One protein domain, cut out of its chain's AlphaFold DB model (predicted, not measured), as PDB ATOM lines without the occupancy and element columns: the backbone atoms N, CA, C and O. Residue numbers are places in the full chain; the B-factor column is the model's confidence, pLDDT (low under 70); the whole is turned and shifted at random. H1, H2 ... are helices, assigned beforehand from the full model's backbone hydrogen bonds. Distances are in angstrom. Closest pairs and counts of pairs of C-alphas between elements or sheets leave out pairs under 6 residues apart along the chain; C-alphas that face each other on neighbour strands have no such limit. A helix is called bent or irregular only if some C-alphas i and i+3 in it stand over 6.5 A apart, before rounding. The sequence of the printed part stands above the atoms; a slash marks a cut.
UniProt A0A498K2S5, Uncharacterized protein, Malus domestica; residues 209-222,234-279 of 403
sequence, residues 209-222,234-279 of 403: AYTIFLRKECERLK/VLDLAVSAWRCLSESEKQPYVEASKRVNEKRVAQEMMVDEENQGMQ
ATOM      1  N   ALA A 209     217.403 -27.354 201.401       86.38
ATOM      2  CA  ALA A 209     218.044 -28.588 201.861       86.38
ATOM      3  C   ALA A 209     217.414 -29.104 203.167       86.38
ATOM      4  O   ALA A 209     217.113 -30.290 203.301       86.38
ATOM      5  N   TYR A 210     217.138 -28.176 204.085       86.56
ATOM      6  CA  TYR A 210     216.460 -28.429 205.351       86.56
ATOM      7  C   TYR A 210     215.049 -29.000 205.151       86.56
ATOM      8  O   TYR A 210     214.690 -29.987 205.783       86.56
ATOM      9  N   THR A 211     214.265 -28.449 204.221       88.50
ATOM     10  CA  THR A 211     212.906 -28.922 203.901       88.50
ATOM     11  C   THR A 211     212.918 -30.339 203.319       88.50
ATOM     12  O   THR A 211     212.061 -31.158 203.651       88.50
ATOM     13  N   ILE A 212     213.905 -30.651 202.470       88.62
ATOM     14  CA  ILE A 212     214.091 -31.991 201.893       88.62
ATOM     15  C   ILE A 212     214.495 -32.997 202.977       88.62
ATOM     16  O   ILE A 212     213.975 -34.114 202.993       88.62
ATOM     17  N   PHE A 213     215.389 -32.602 203.888       92.06
ATOM     18  CA  PHE A 213     215.762 -33.416 205.041       92.06
ATOM     19  C   PHE A 213     214.567 -33.664 205.967       92.06
ATOM     20  O   PHE A 213     214.243 -34.818 206.225       92.06
ATOM     21  N   LEU A 214     213.867 -32.611 206.410       87.44
ATOM     22  CA  LEU A 214     212.722 -32.732 207.313       87.44
ATOM     23  C   LEU A 214     211.640 -33.651 206.748       87.44
ATOM     24  O   LEU A 214     211.093 -34.450 207.501       87.44
ATOM     25  N   ARG A 215     211.354 -33.585 205.439       86.62
ATOM     26  CA  ARG A 215     210.407 -34.499 204.784       86.62
ATOM     27  C   ARG A 215     210.842 -35.958 204.953       86.62
ATOM     28  O   ARG A 215     210.101 -36.737 205.545       86.62
ATOM     29  N   LYS A 216     212.059 -36.290 204.510       87.44
ATOM     30  CA  LYS A 216     212.624 -37.649 204.585       87.44
ATOM     31  C   LYS A 216     212.725 -38.167 206.020       87.44
ATOM     32  O   LYS A 216     212.422 -39.325 206.282       87.44
ATOM     33  N   GLU A 217     213.140 -37.314 206.950       83.75
ATOM     34  CA  GLU A 217     213.353 -37.688 208.345       83.75
ATOM     35  C   GLU A 217     212.025 -37.837 209.100       83.75
ATOM     36  O   GLU A 217     211.855 -38.783 209.866       83.75
ATOM     37  N   CYS A 218     211.034 -36.982 208.826       80.50
ATOM     38  CA  CYS A 218     209.682 -37.165 209.349       80.50
ATOM     39  C   CYS A 218     208.996 -38.401 208.754       80.50
ATOM     40  O   CYS A 218     208.267 -39.076 209.473       80.50
ATOM     41  N   GLU A 219     209.214 -38.717 207.474       84.94
ATOM     42  CA  GLU A 219     208.756 -39.970 206.854       84.94
ATOM     43  C   GLU A 219     209.401 -41.180 207.544       84.94
ATOM     44  O   GLU A 219     208.681 -42.041 208.047       84.94
ATOM     45  N   ARG A 220     210.734 -41.194 207.681       85.25
ATOM     46  CA  ARG A 220     211.484 -42.249 208.381       85.25
ATOM     47  C   ARG A 220     210.964 -42.469 209.802       85.25
ATOM     48  O   ARG A 220     210.684 -43.604 210.175       85.25
ATOM     49  N   LEU A 221     210.809 -41.394 210.577       79.56
ATOM     50  CA  LEU A 221     210.329 -41.443 211.959       79.56
ATOM     51  C   LEU A 221     208.860 -41.881 212.058       79.56
ATOM     52  O   LEU A 221     208.530 -42.654 212.954       79.56
ATOM     53  N   LYS A 222     207.981 -41.458 211.137       76.38
ATOM     54  CA  LYS A 222     206.591 -41.950 211.068       76.38
ATOM     55  C   LYS A 222     206.544 -43.448 210.763       76.38
ATOM     56  O   LYS A 222     205.807 -44.171 211.424       76.38
ATOM     57  N   VAL A 234     207.203 -35.747 216.100       77.44
ATOM     58  CA  VAL A 234     208.140 -36.238 215.070       77.44
ATOM     59  C   VAL A 234     209.004 -35.102 214.507       77.44
ATOM     60  O   VAL A 234     210.193 -35.294 214.262       77.44
ATOM     61  N   LEU A 235     208.421 -33.907 214.359       79.88
ATOM     62  CA  LEU A 235     209.116 -32.730 213.849       79.88
ATOM     63  C   LEU A 235     210.254 -32.284 214.781       79.88
ATOM     64  O   LEU A 235     211.365 -32.097 214.299       79.88
ATOM     65  N   ASP A 236     210.035 -32.198 216.099       80.62
ATOM     66  CA  ASP A 236     211.087 -31.833 217.069       80.62
ATOM     67  C   ASP A 236     212.297 -32.779 216.984       80.62
ATOM     68  O   ASP A 236     213.448 -32.342 217.057       80.62
ATOM     69  N   LEU A 237     212.042 -34.079 216.797       83.62
ATOM     70  CA  LEU A 237     213.092 -35.083 216.622       83.62
ATOM     71  C   LEU A 237     213.871 -34.857 215.322       83.62
ATOM     72  O   LEU A 237     215.099 -34.790 215.372       83.62
ATOM     73  N   ALA A 238     213.188 -34.642 214.194       84.69
ATOM     74  CA  ALA A 238     213.840 -34.315 212.926       84.69
ATOM     75  C   ALA A 238     214.649 -33.002 213.009       84.69
ATOM     76  O   ALA A 238     215.801 -32.950 212.582       84.69
ATOM     77  N   VAL A 239     214.110 -31.953 213.637       86.50
ATOM     78  CA  VAL A 239     214.824 -30.683 213.861       86.50
ATOM     79  C   VAL A 239     216.071 -30.887 214.729       86.50
ATOM     80  O   VAL A 239     217.119 -30.304 214.443       86.50
ATOM     81  N   SER A 240     215.994 -31.732 215.764       84.19
ATOM     82  CA  SER A 240     217.163 -32.076 216.584       84.19
ATOM     83  C   SER A 240     218.219 -32.854 215.792       84.19
ATOM     84  O   SER A 240     219.396 -32.513 215.871       84.19
ATOM     85  N   ALA A 241     217.807 -33.804 214.943       86.44
ATOM     86  CA  ALA A 241     218.708 -34.551 214.073       86.44
ATOM     87  C   ALA A 241     219.453 -33.620 213.100       86.44
ATOM     88  O   ALA A 241     220.677 -33.684 213.018       86.44
ATOM     89  N   TRP A 242     218.757 -32.674 212.454       89.62
ATOM     90  CA  TRP A 242     219.380 -31.689 211.551       89.62
ATOM     91  C   TRP A 242     220.462 -30.831 212.226       89.62
ATOM     92  O   TRP A 242     221.470 -30.485 211.602       89.62
ATOM     93  N   ARG A 243     220.271 -30.480 213.505       87.94
ATOM     94  CA  ARG A 243     221.266 -29.728 214.289       87.94
ATOM     95  C   ARG A 243     222.509 -30.559 214.603       87.94
ATOM     96  O   ARG A 243     223.589 -29.984 214.672       87.94
ATOM     97  N   CYS A 244     222.360 -31.873 214.757       88.62
ATOM     98  CA  CYS A 244     223.463 -32.798 215.015       88.62
ATOM     99  C   CYS A 244     224.231 -33.221 213.751       88.62
ATOM    100  O   CYS A 244     225.362 -33.678 213.879       88.62
ATOM    101  N   LEU A 245     223.658 -33.065 212.549       87.44
ATOM    102  CA  LEU A 245     224.360 -33.377 211.298       87.44
ATOM    103  C   LEU A 245     225.559 -32.443 211.066       87.44
ATOM    104  O   LEU A 245     225.430 -31.212 211.095       87.44
ATOM    105  N   SER A 246     226.705 -33.036 210.737       87.81
ATOM    106  CA  SER A 246     227.878 -32.337 210.212       87.81
ATOM    107  C   SER A 246     227.595 -31.698 208.847       87.81
ATOM    108  O   SER A 246     226.649 -32.061 208.146       87.81
ATOM    109  N   GLU A 247     228.438 -30.752 208.430       82.88
ATOM    110  CA  GLU A 247     228.268 -30.091 207.132       82.88
ATOM    111  C   GLU A 247     228.378 -31.085 205.961       82.88
ATOM    112  O   GLU A 247     227.584 -31.035 205.024       82.88
ATOM    113  N   SER A 248     229.269 -32.074 206.073       87.31
ATOM    114  CA  SER A 248     229.392 -33.208 205.145       87.31
ATOM    115  C   SER A 248     228.110 -34.035 205.005       87.31
ATOM    116  O   SER A 248     227.781 -34.466 203.903       87.31
ATOM    117  N   GLU A 249     227.352 -34.231 206.086       87.00
ATOM    118  CA  GLU A 249     226.078 -34.969 206.053       87.00
ATOM    119  C   GLU A 249     224.922 -34.122 205.503       87.00
ATOM    120  O   GLU A 249     223.918 -34.667 205.040       87.00
ATOM    121  N   LYS A 250     225.063 -32.790 205.506       89.69
ATOM    122  CA  LYS A 250     224.107 -31.850 204.903       89.69
ATOM    123  C   LYS A 250     224.298 -31.713 203.390       89.69
ATOM    124  O   LYS A 250     223.305 -31.516 202.686       89.69
ATOM    125  N   GLN A 251     225.519 -31.889 202.870       87.94
ATOM    126  CA  GLN A 251     225.830 -31.740 201.438       87.94
ATOM    127  C   GLN A 251     224.887 -32.503 200.480       87.94
ATOM    128  O   GLN A 251     224.398 -31.874 199.540       87.94
ATOM    129  N   PRO A 252     224.511 -33.783 200.705       91.06
ATOM    130  CA  PRO A 252     223.580 -34.490 199.815       91.06
ATOM    131  C   PRO A 252     222.190 -33.836 199.725       91.06
ATOM    132  O   PRO A 252     221.502 -33.958 198.713       91.06
ATOM    133  N   TYR A 253     221.764 -33.126 200.774       89.56
ATOM    134  CA  TYR A 253     220.495 -32.397 200.811       89.56
ATOM    135  C   TYR A 253     220.611 -31.018 200.151       89.56
ATOM    136  O   TYR A 253     219.661 -30.576 199.506       89.56
ATOM    137  N   VAL A 254     221.774 -30.366 200.257       87.88
ATOM    138  CA  VAL A 254     222.101 -29.124 199.533       87.88
ATOM    139  C   VAL A 254     222.145 -29.378 198.028       87.88
ATOM    140  O   VAL A 254     221.505 -28.658 197.263       87.88
ATOM    141  N   GLU A 255     222.803 -30.454 197.597       88.50
ATOM    142  CA  GLU A 255     222.841 -30.843 196.190       88.50
ATOM    143  C   GLU A 255     221.452 -31.253 195.669       88.50
ATOM    144  O   GLU A 255     221.049 -30.840 194.581       88.50
ATOM    145  N   ALA A 256     220.673 -32.005 196.456       87.38
ATOM    146  CA  ALA A 256     219.295 -32.347 196.101       87.38
ATOM    147  C   ALA A 256     218.391 -31.105 195.978       87.38
ATOM    148  O   ALA A 256     217.592 -31.034 195.048       87.38
ATOM    149  N   SER A 257     218.539 -30.123 196.874       90.06
ATOM    150  CA  SER A 257     217.857 -28.820 196.814       90.06
ATOM    151  C   SER A 257     218.178 -28.087 195.514       90.06
ATOM    152  O   SER A 257     217.270 -27.758 194.748       90.06
ATOM    153  N   LYS A 258     219.472 -27.935 195.202       87.19
ATOM    154  CA  LYS A 258     219.944 -27.320 193.958       87.19
ATOM    155  C   LYS A 258     219.345 -28.016 192.727       87.19
ATOM    156  O   LYS A 258     218.661 -27.363 191.945       87.19
ATOM    157  N   ARG A 259     219.470 -29.345 192.631       87.88
ATOM    158  CA  ARG A 259     218.927 -30.156 191.521       87.88
ATOM    159  C   ARG A 259     217.398 -30.070 191.376       87.88
ATOM    160  O   ARG A 259     216.889 -30.254 190.273       87.88
ATOM    161  N   VAL A 260     216.648 -29.858 192.462       85.44
ATOM    162  CA  VAL A 260     215.183 -29.675 192.420       85.44
ATOM    163  C   VAL A 260     214.824 -28.279 191.915       85.44
ATOM    164  O   VAL A 260     213.966 -28.159 191.041       85.44
ATOM    165  N   ASN A 261     215.498 -27.243 192.414       82.50
ATOM    166  CA  ASN A 261     215.233 -25.861 192.015       82.50
ATOM    167  C   ASN A 261     215.676 -25.600 190.560       82.50
ATOM    168  O   ASN A 261     214.920 -25.003 189.802       82.50
ATOM    169  N   GLU A 262     216.822 -26.136 190.121       87.50
ATOM    170  CA  GLU A 262     217.292 -26.067 188.722       87.50
ATOM    171  C   GLU A 262     216.291 -26.680 187.734       87.50
ATOM    172  O   GLU A 262     216.004 -26.095 186.691       87.50
ATOM    173  N   LYS A 263     215.705 -27.839 188.072       83.69
ATOM    174  CA  LYS A 263     214.664 -28.473 187.247       83.69
ATOM    175  C   LYS A 263     213.394 -27.632 187.152       83.69
ATOM    176  O   LYS A 263     212.746 -27.662 186.112       83.69
ATOM    177  N   ARG A 264     213.042 -26.902 188.217       79.94
ATOM    178  CA  ARG A 264     211.888 -25.997 188.214       79.94
ATOM    179  C   ARG A 264     212.145 -24.796 187.305       79.94
ATOM    180  O   ARG A 264     211.337 -24.563 186.419       79.94
ATOM    181  N   VAL A 265     213.298 -24.137 187.443       81.88
ATOM    182  CA  VAL A 265     213.696 -23.016 186.569       81.88
ATOM    183  C   VAL A 265     213.728 -23.452 185.102       81.88
ATOM    184  O   VAL A 265     213.189 -22.763 184.245       81.88
ATOM    185  N   ALA A 266     214.270 -24.634 184.793       83.31
ATOM    186  CA  ALA A 266     214.234 -25.171 183.431       83.31
ATOM    187  C   ALA A 266     212.797 -25.394 182.909       83.31
ATOM    188  O   ALA A 266     212.524 -25.139 181.740       83.31
ATOM    189  N   GLN A 267     211.873 -25.842 183.766       79.69
ATOM    190  CA  GLN A 267     210.466 -26.033 183.405       79.69
ATOM    191  C   GLN A 267     209.714 -24.702 183.231       79.69
ATOM    192  O   GLN A 267     208.890 -24.596 182.328       79.69
ATOM    193  N   GLU A 268     210.002 -23.697 184.062       80.69
ATOM    194  CA  GLU A 268     209.460 -22.334 183.951       80.69
ATOM    195  C   GLU A 268     209.871 -21.708 182.605       80.69
ATOM    196  O   GLU A 268     209.009 -21.308 181.824       80.69
ATOM    197  N   MET A 269     211.162 -21.777 182.254       74.81
ATOM    198  CA  MET A 269     211.689 -21.271 180.975       74.81
ATOM    199  C   MET A 269     211.040 -21.948 179.751       74.81
ATOM    200  O   MET A 269     210.740 -21.274 178.768       74.81
ATOM    201  N   MET A 270     210.760 -23.258 179.808       72.94
ATOM    202  CA  MET A 270     210.048 -23.965 178.727       72.94
ATOM    203  C   MET A 270     208.591 -23.503 178.560       72.94
ATOM    204  O   MET A 270     208.096 -23.429 177.435       72.94
ATOM    205  N   VAL A 271     207.894 -23.205 179.661       73.69
ATOM    206  CA  VAL A 271     206.504 -22.715 179.627       73.69
ATOM    207  C   VAL A 271     206.444 -21.289 179.074       73.69
ATOM    208  O   VAL A 271     205.533 -20.963 178.311       73.69
ATOM    209  N   ASP A 272     207.427 -20.450 179.396       67.94
ATOM    210  CA  ASP A 272     207.508 -19.088 178.867       67.94
ATOM    211  C   ASP A 272     207.836 -19.057 177.366       67.94
ATOM    212  O   ASP A 272     207.226 -18.277 176.631       67.94
ATOM    213  N   GLU A 273     208.710 -19.942 176.873       71.62
ATOM    214  CA  GLU A 273     208.944 -20.117 175.430       71.62
ATOM    215  C   GLU A 273     207.670 -20.565 174.685       71.62
ATOM    216  O   GLU A 273     207.340 -20.007 173.632       71.62
ATOM    217  N   GLU A 274     206.899 -21.511 175.239       69.50
ATOM    218  CA  GLU A 274     205.624 -21.961 174.657       69.50
ATOM    219  C   GLU A 274     204.579 -20.826 174.620       69.50
ATOM    220  O   GLU A 274     203.937 -20.586 173.587       69.50
ATOM    221  N   ASN A 275     204.460 -20.060 175.709       65.38
ATOM    222  CA  ASN A 275     203.561 -18.908 175.803       65.38
ATOM    223  C   ASN A 275     203.945 -17.781 174.826       65.38
ATOM    224  O   ASN A 275     203.067 -17.194 174.183       65.38
ATOM    225  N   GLN A 276     205.239 -17.491 174.659       59.06
ATOM    226  CA  GLN A 276     205.716 -16.520 173.667       59.06
ATOM    227  C   GLN A 276     205.465 -17.005 172.230       59.06
ATOM    228  O   GLN A 276     205.054 -16.215 171.375       59.06
ATOM    229  N   GLY A 277     205.638 -18.302 171.955       61.19
ATOM    230  CA  GLY A 277     205.290 -18.910 170.666       61.19
ATOM    231  C   GLY A 277     203.810 -18.724 170.308       61.19
ATOM    232  O   GLY A 277     203.486 -18.289 169.199       61.19
ATOM    233  N   MET A 278     202.913 -18.964 171.270       59.16
ATOM    234  CA  MET A 278     201.465 -18.770 171.117       59.16
ATOM    235  C   MET A 278     201.090 -17.305 170.828       59.16
ATOM    236  O   MET A 278     200.366 -17.033 169.866       59.16
ATOM    237  N   GLN A 279     201.627 -16.344 171.590       54.41
ATOM    238  CA  GLN A 279     201.342 -14.914 171.381       54.41
ATOM    239  C   GLN A 279     201.847 -14.394 170.023       54.41
ATOM    240  O   GLN A 279     201.190 -13.568 169.377       54.41
TER     241      GLN A 279
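Overview. This is residues 209 to 222 and 234 to 279 of the 403 residues of an uncharacterized protein of Malus domestica (UniProt A0A498K2S5). One long straight helix, H3, makes the longest axis, and two short helices, H1 and H2, form a small head near its beginning, with H1 slanting across from H2 to H3. The second half of H3, residues 261 to 279, sticks out as a lone arm, and the turn from H2 into H3, residues 243 to 249, also stands free as a corner. The printed part has 60 residues with three named helices, H1, H2 and H3 in that order along the chain, no named strand, and one cut between H1 and H2; the class is all helix. The whole is extended, with a radius of gyration of the C-alphas of 16.7 A, and the C-alphas span 51 by 25 by 13 A along their three main axes.

Arrangement. The printed part begins with H1, residues 209 to 222, and after the cut H2 follows with residues 234 to 244. H1 and H2 touch, with 12 pairs of C-alphas within 8 A. Their closest C-alphas are those of Glu 217 and Ala 238, 5.7 A apart. Their lines stand at a steep tilt of 51 degrees, and they run opposite ways, with their centres 9.1 A apart. A tight link of two residues, Leu 245 and Ser 246, joins H2 to H3, residues 247 to 279. H2 and H3 are only just apart, their closest C-alphas being 8.2 A from each other. H1 touches H3, with 11 pairs of C-alphas within 8 A. H1 touches H3 with residues 209 to 213 alone, and H3 touches H1 with residues 250 to 257 alone. Its closest C-alphas are those of Ala 209 and Tyr 253, 4.6 A apart. H1 and H3 run opposite ways at a steep tilt of 68 degrees, only just short of about perpendicular, and their centres are 20.6 A apart. In H1 and H2 every O i to N i+4 pair of the backbone is within hydrogen-bond range, and in H3 27 of 29 such pairs are.

Along the chain. H1 begins at Ala 209, whose C-alpha stands at (218.044, -28.588, 201.861), and ends at Lys 222; its 14 residues measure 19.9 A from first to last C-alpha. H2 has 11 residues, from Val 234, with its C-alpha at (208.140, -36.238, 215.070), to Cys 244, and measures 15.7 A from first to last C-alpha. H3 is the longest helix, with 33 residues from Glu 247 to Gln 279 and 47.3 A from first to last C-alpha. Its first C-alpha is at (228.268, -30.091, 207.132) and its last at (201.342, -14.914, 171.381). H3 is irregular, but only just: C-alphas 249 and 252 are 6.7 A apart, and its line is a rough one.

Size, cuts and confidence. The two C-alphas farthest apart are those of Cys 244 and Gln 279, at 52.1 A, while the first and last printed C-alphas, those of Ala 209 and Gln 279, are 37.3 A apart. Without the stretches that stand free, the body has 34 residues, spans 26 by 15 by 11 A and has a radius of gyration of 9.6 A. Residues 223 to 233 are not printed, and across this cut the C-alphas of Lys 222 and Val 234 are 7.1 A apart. The link from H2 to H3, which is printed whole, is tight. The mean pLDDT of the printed part is 82.0, and the model's confidence is low, under 70, at residue 272 and at residues 274 to 279, which belong to H3.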